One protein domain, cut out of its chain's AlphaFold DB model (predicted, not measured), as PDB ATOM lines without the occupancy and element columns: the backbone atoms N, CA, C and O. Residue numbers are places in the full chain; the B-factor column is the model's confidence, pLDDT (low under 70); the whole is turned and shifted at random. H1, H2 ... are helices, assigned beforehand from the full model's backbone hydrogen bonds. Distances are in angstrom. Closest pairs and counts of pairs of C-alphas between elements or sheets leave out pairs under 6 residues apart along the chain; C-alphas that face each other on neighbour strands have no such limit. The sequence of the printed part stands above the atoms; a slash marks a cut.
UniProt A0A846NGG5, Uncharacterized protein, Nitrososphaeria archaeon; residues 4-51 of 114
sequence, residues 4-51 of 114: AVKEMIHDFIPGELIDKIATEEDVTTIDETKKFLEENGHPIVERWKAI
ATOM      1  N   ALA A   4     302.925 309.293 263.950       80.38
ATOM      2  CA  ALA A   4     302.879 309.867 262.602       80.38
ATOM      3  C   ALA A   4     301.744 310.890 262.420       80.38
ATOM      4  O   ALA A   4     301.904 311.894 261.732       80.38
ATOM      5  N   VAL A   5     300.589 310.668 263.058       79.62
ATOM      6  CA  VAL A   5     299.483 311.632 263.019       79.62
ATOM      7  C   VAL A   5     299.820 312.846 263.881       79.62
ATOM      8  O   VAL A   5     299.532 313.959 263.462       79.62
ATOM      9  N   LYS A   6     300.487 312.668 265.031       78.81
ATOM     10  CA  LYS A   6     300.864 313.770 265.938       78.81
ATOM     11  C   LYS A   6     301.767 314.783 265.253       78.81
ATOM     12  O   LYS A   6     301.548 315.976 265.415       78.81
ATOM     13  N   GLU A   7     302.710 314.307 264.452       82.06
ATOM     14  CA  GLU A   7     303.623 315.156 263.688       82.06
ATOM     15  C   GLU A   7     302.920 315.878 262.532       82.06
ATOM     16  O   GLU A   7     303.134 317.070 262.336       82.06
ATOM     17  N   MET A   8     302.019 315.201 261.806       81.56
ATOM     18  CA  MET A   8     301.301 315.803 260.671       81.56
ATOM     19  C   MET A   8     300.359 316.943 261.069       81.56
ATOM     20  O   MET A   8     300.144 317.860 260.280       81.56
ATOM     21  N   ILE A   9     299.759 316.873 262.260       80.06
ATOM     22  CA  ILE A   9     298.830 317.897 262.757       80.06
ATOM     23  C   ILE A   9     299.412 318.731 263.901       80.06
ATOM     24  O   ILE A   9     298.668 319.484 264.526       80.06
ATOM     25  N   HIS A  10     300.720 318.639 264.152       77.19
ATOM     26  CA  HIS A  10     301.408 319.380 265.211       77.19
ATOM     27  C   HIS A  10     301.099 320.887 265.154       77.19
ATOM     28  O   HIS A  10     300.771 321.490 266.171       77.19
ATOM     29  N   ASP A  11     301.083 321.468 263.950       82.38
ATOM     30  CA  ASP A  11     300.825 322.899 263.725       82.38
ATOM     31  C   ASP A  11     299.368 323.331 263.988       82.38
ATOM     32  O   ASP A  11     299.075 324.523 264.081       82.38
ATOM     33  N   PHE A  12     298.437 322.377 264.103       81.50
ATOM     34  CA  PHE A  12     297.005 322.627 264.305       81.50
ATOM     35  C   PHE A  12     296.541 322.370 265.741       81.50
ATOM     36  O   PHE A  12     295.402 322.692 266.086       81.50
ATOM     37  N   ILE A  13     297.398 321.785 266.579       79.06
ATOM     38  CA  ILE A  13     297.089 321.514 267.980       79.06
ATOM     39  C   ILE A  13     297.692 322.644 268.832       79.06
ATOM     40  O   ILE A  13     298.861 322.984 268.663       79.06
ATOM     41  N   PRO A  14     296.939 323.234 269.779       83.12
ATOM     42  CA  PRO A  14     297.509 324.150 270.764       83.12
ATOM     43  C   PRO A  14     298.646 323.465 271.529       83.12
ATOM     44  O   PRO A  14     298.448 322.353 272.015       83.12
ATOM     45  N   GLY A  15     299.805 324.116 271.682       76.19
ATOM     46  CA  GLY A  15     300.993 323.510 272.310       76.19
ATOM     47  C   GLY A  15     300.717 322.862 273.673       76.19
ATOM     48  O   GLY A  15     301.195 321.771 273.952       76.19
ATOM     49  N   GLU A  16     299.825 323.456 274.465       76.44
ATOM     50  CA  GLU A  16     299.402 322.944 275.778       76.44
ATOM     51  C   GLU A  16     298.625 321.612 275.729       76.44
ATOM     52  O   GLU A  16     298.492 320.929 276.745       76.44
ATOM     53  N   LEU A  17     298.067 321.253 274.569       77.00
ATOM     54  CA  LEU A  17     297.320 320.013 274.344       77.00
ATOM     55  C   LEU A  17     298.168 318.932 273.670       77.00
ATOM     56  O   LEU A  17     297.838 317.756 273.800       77.00
ATOM     57  N   ILE A  18     299.264 319.296 272.995       76.50
ATOM     58  CA  ILE A  18     300.170 318.343 272.334       76.50
ATOM     59  C   ILE A  18     300.762 317.371 273.357       76.50
ATOM     60  O   ILE A  18     300.791 316.159 273.126       76.50
ATOM     61  N   ASP A  19     301.158 317.888 274.516       77.00
ATOM     62  CA  ASP A  19     301.767 317.100 275.590       77.00
ATOM     63  C   ASP A  19     300.747 316.246 276.360       77.00
ATOM     64  O   ASP A  19     301.114 315.299 277.047       77.00
ATOM     65  N   LYS A  20     299.447 316.526 276.199       80.62
ATOM     66  CA  LYS A  20     298.348 315.821 276.883       80.62
ATOM     67  C   LYS A  20     297.723 314.695 276.055       80.62
ATOM     68  O   LYS A  20     296.767 314.062 276.501       80.62
ATOM     69  N   ILE A  21     298.217 314.456 274.839       80.19
ATOM     70  CA  ILE A  21     297.702 313.418 273.937       80.19
ATOM     71  C   ILE A  21     298.574 312.169 274.044       80.19
ATOM     72  O   ILE A  21     299.738 312.189 273.636       80.19
ATOM     73  N   ALA A  22     297.962 311.074 274.505       81.94
ATOM     74  CA  ALA A  22     298.577 309.749 274.535       81.94
ATOM     75  C   ALA A  22     298.940 309.278 273.121       81.94
ATOM     76  O   ALA A  22     298.083 309.235 272.219       81.94
ATOM     77  N   THR A  23     300.195 308.885 272.928       82.75
ATOM     78  CA  THR A  23     300.641 308.196 271.717       82.75
ATOM     79  C   THR A  23     300.583 306.675 271.883       82.75
ATOM     80  O   THR A  23     300.326 306.178 272.975       82.75
ATOM     81  N   GLU A  24     300.770 305.922 270.795       79.31
ATOM     82  CA  GLU A  24     300.860 304.450 270.866       79.31
ATOM     83  C   GLU A  24     302.089 303.955 271.646       79.31
ATOM     84  O   GLU A  24     302.117 302.801 272.066       79.31
ATOM     85  N   GLU A  25     303.086 304.819 271.858       77.50
ATOM     86  CA  GLU A  25     304.260 304.517 272.682       77.50
ATOM     87  C   GLU A  25     303.971 304.697 274.179       77.50
ATOM     88  O   GLU A  25     304.496 303.950 275.001       77.50
ATOM     89  N   ASP A  26     303.105 305.652 274.530       75.50
ATOM     90  CA  ASP A  26     302.754 305.951 275.921       75.50
ATOM     91  C   ASP A  26     301.746 304.947 276.481       75.50
ATOM     92  O   ASP A  26     301.787 304.598 277.662       75.50
ATOM     93  N   VAL A  27     300.796 304.515 275.643       80.38
ATOM     94  CA  VAL A  27     299.671 303.706 276.093       80.38
ATOM     95  C   VAL A  27     299.181 302.740 275.022       80.38
ATOM     96  O   VAL A  27     298.886 303.132 273.894       80.38
ATOM     97  N   THR A  28     299.018 301.470 275.400       79.81
ATOM     98  CA  THR A  28     298.608 300.397 274.473       79.81
ATOM     99  C   THR A  28     297.171 299.927 274.685       79.81
ATOM    100  O   THR A  28     296.581 299.318 273.790       79.81
ATOM    101  N   THR A  29     296.573 300.230 275.843       83.62
ATOM    102  CA  THR A  29     295.212 299.801 276.188       83.62
ATOM    103  C   THR A  29     294.264 300.975 276.447       83.62
ATOM    104  O   THR A  29     294.660 302.095 276.782       83.62
ATOM    105  N   ILE A  30     292.961 300.725 276.285       80.44
ATOM    106  CA  ILE A  30     291.910 301.744 276.439       80.44
ATOM    107  C   ILE A  30     291.829 302.249 277.888       80.44
ATOM    108  O   ILE A  30     291.648 303.446 278.113       80.44
ATOM    109  N   ASP A  31     291.960 301.356 278.869       82.81
ATOM    110  CA  ASP A  31     291.847 301.698 280.290       82.81
ATOM    111  C   ASP A  31     293.000 302.582 280.766       82.81
ATOM    112  O   ASP A  31     292.789 303.559 281.484       82.81
ATOM    113  N   GLU A  32     294.216 302.286 280.318       83.44
ATOM    114  CA  GLU A  32     295.380 303.133 280.565       83.44
ATOM    115  C   GLU A  32     295.242 304.482 279.847       83.44
ATOM    116  O   GLU A  32     295.632 305.509 280.394       83.44
ATOM    117  N   THR A  33     294.627 304.507 278.656       86.94
ATOM    118  CA  THR A  33     294.448 305.750 277.893       86.94
ATOM    119  C   THR A  33     293.544 306.692 278.679       86.94
ATOM    120  O   THR A  33     293.877 307.854 278.873       86.94
ATOM    121  N   LYS A  34     292.430 306.187 279.226       81.62
ATOM    122  CA  LYS A  34     291.544 306.981 280.092       81.62
ATOM    123  C   LYS A  34     292.283 307.565 281.295       81.62
ATOM    124  O   LYS A  34     292.172 308.765 281.529       81.62
ATOM    125  N   LYS A  35     293.074 306.750 281.999       85.56
ATOM    126  CA  LYS A  35     293.878 307.207 283.143       85.56
ATOM    127  C   LYS A  35     294.885 308.281 282.742       85.56
ATOM    128  O   LYS A  35     294.958 309.311 283.397       85.56
ATOM    129  N   PHE A  36     295.584 308.095 281.625       86.25
ATOM    130  CA  PHE A  36     296.528 309.081 281.107       86.25
ATOM    131  C   PHE A  36     295.843 310.416 280.797       86.25
ATOM    132  O   PHE A  36     296.368 311.473 281.141       86.25
ATOM    133  N   LEU A  37     294.657 310.398 280.179       87.00
ATOM    134  CA  LEU A  37     293.909 311.627 279.907       87.00
ATOM    135  C   LEU A  37     293.420 312.311 281.196       87.00
ATOM    136  O   LEU A  37     293.388 313.543 281.246       87.00
ATOM    137  N   GLU A  38     293.052 311.536 282.221       83.56
ATOM    138  CA  GLU A  38     292.648 312.034 283.544       83.56
ATOM    139  C   GLU A  38     293.809 312.672 284.312       83.56
ATOM    140  O   GLU A  38     293.652 313.774 284.837       83.56
ATOM    141  N   GLU A  39     294.973 312.024 284.332       84.00
ATOM    142  CA  GLU A  39     296.181 312.500 285.016       84.00
ATOM    143  C   GLU A  39     296.790 313.729 284.331       84.00
ATOM    144  O   GLU A  39     297.178 314.683 285.002       84.00
ATOM    145  N   ASN A  40     296.804 313.758 282.993       84.56
ATOM    146  CA  ASN A  40     297.327 314.890 282.220       84.56
ATOM    147  C   ASN A  40     296.330 316.055 282.078       84.56
ATOM    148  O   ASN A  40     296.637 317.068 281.443       84.56
ATOM    149  N   GLY A  41     295.128 315.942 282.657       80.94
ATOM    150  CA  GLY A  41     294.130 317.013 282.654       80.94
ATOM    151  C   GLY A  41     293.709 317.418 281.240       80.94
ATOM    152  O   GLY A  41     293.743 318.604 280.888       80.94
ATOM    153  N   HIS A  42     293.370 316.434 280.402       81.75
ATOM    154  CA  HIS A  42     292.851 316.699 279.065       81.75
ATOM    155  C   HIS A  42     291.427 317.289 279.178       81.75
ATOM    156  O   HIS A  42     290.596 316.709 279.881       81.75
ATOM    157  N   PRO A  43     291.071 318.378 278.464       80.88
ATOM    158  CA  PRO A  43     289.756 319.041 278.582       80.88
ATOM    159  C   PRO A  43     288.561 318.123 278.260       80.88
ATOM    160  O   PRO A  43     287.422 318.386 278.640       80.88
ATOM    161  N   ILE A  44     288.808 316.993 277.589       82.12
ATOM    162  CA  ILE A  44     287.795 315.951 277.360       82.12
ATOM    163  C   ILE A  44     287.312 315.301 278.672       82.12
ATOM    164  O   ILE A  44     286.166 314.873 278.750       82.12
ATOM    165  N   VAL A  45     288.158 315.252 279.704       82.31
ATOM    166  CA  VAL A  45     287.846 314.646 281.007       82.31
ATOM    167  C   VAL A  45     286.882 315.520 281.794       82.31
ATOM    168  O   VAL A  45     285.985 315.009 282.458       82.31
ATOM    169  N   GLU A  46     287.007 316.843 281.679       81.31
ATOM    170  CA  GLU A  46     286.025 317.774 282.238       81.31
ATOM    171  C   GLU A  46     284.653 317.544 281.609       81.31
ATOM    172  O   GLU A  46     283.648 317.511 282.312       81.31
ATOM    173  N   ARG A  47     284.614 317.273 280.299       80.12
ATOM    174  CA  ARG A  47     283.381 316.913 279.593       80.12
ATOM    175  C   ARG A  47     282.807 315.569 280.045       80.12
ATOM    176  O   ARG A  47     281.594 315.416 280.002       80.12
ATOM    177  N   TRP A  48     283.630 314.615 280.485       76.50
ATOM    178  CA  TRP A  48     283.149 313.365 281.090       76.50
ATOM    179  C   TRP A  48     282.573 313.591 282.491       76.50
ATOM    180  O   TRP A  48     281.500 313.080 282.787       76.50
ATOM    181  N   LYS A  49     283.237 314.402 283.325       66.69
ATOM    182  CA  LYS A  49     282.780 314.746 284.687       66.69
ATOM    183  C   LYS A  49     281.539 315.645 284.697       66.69
ATOM    184  O   LYS A  49     280.724 315.557 285.605       66.69
ATOM    185  N   ALA A  50     281.402 316.513 283.696       61.53
ATOM    186  CA  ALA A  50     280.268 317.420 283.528       61.53
ATOM    187  C   ALA A  50     279.026 316.746 282.927       61.53
ATOM    188  O   ALA A  50     278.024 317.423 282.708       61.53
ATOM    189  N   ILE A  51     279.069 315.438 282.656       57.88
ATOM    190  CA  ILE A  51     277.856 314.639 282.497       57.88
ATOM    191  C   ILE A  51     277.469 314.229 283.920       57.88
ATOM    192  O   ILE A  51     278.039 313.267 284.436       57.88
TER     193      ILE A  51
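This is residues 4 to 51 of the 114 residues of an uncharacterized protein of Nitrososphaeria archaeon (UniProt A0A846NGG5). Four short helices are strung along an open, winding chain: the small helices H1 and H2 are at one end of the long axis, and H3 and H4 make an L at the other. The long link between H2 and H3, residues 19 to 29, runs between these two ends, and few contacts join the helices to each other. The printed part has 48 residues, with four named helices in the order H1, H2, H3, H4 and no named strand, and its class is all helix. It is only just compact, close to loose, with a radius of gyration of the C-alphas of 11.4 A, and the C-alphas span 31 by 23 by 14 A along their three main axes.

H1, residues 4 to 8, and H2, residues 15 to 18, are close but not clearly touching, with 1 pair of C-alphas within 8 A. Their closest C-alphas are those of Lys 6 and Ile 18, 7.9 A apart. H3, residues 30 to 39, is apart from H1 and from H2. H4, residues 43 to 49, is apart from H1 and from H2. H3 and H4 only just touch, and only at the corner by their link, with 3 pairs of C-alphas within 8 A. Their closest C-alphas are those of Glu 38 and Val 45, 6.0 A apart. Their lines stand at 77 degrees, about perpendicular. Each O i to N i+4 pair inside H1, H3 and H4 is within hydrogen-bond range. H2, with 4 residues, is too short for such a pair, and its one O i to N i+3 pair is within range.

H1 begins at C-alpha 4, at (302.879, 309.867, 262.602), and runs from Ala 4 to Met 8. H2 runs from Gly 15 to Ile 18. H3, the longest helix with 10 residues, runs from C-alpha 30 at (291.910, 301.744, 276.439) to Glu 39, 14.4 A from first to last C-alpha. H4 runs from Pro 43 to Lys 49, 10.2 A from first to last C-alpha, and ends with C-alpha 49 at (282.780, 314.746, 284.687).

The two C-alphas farthest apart are those of Ala 4 and Ile 51, the first and last printed residues, at 32.3 A. The printed part has no cut. The link from H1 to H2 is short, with 6 residues; the link from H2 to H3 is long, with 11 residues; the link from H3 to H4 is tight, with 3 residues. The mean pLDDT of the printed part is 79.8, and the model's confidence is low, under 70, at residues 49 to 51, of which 49 belongs to H4.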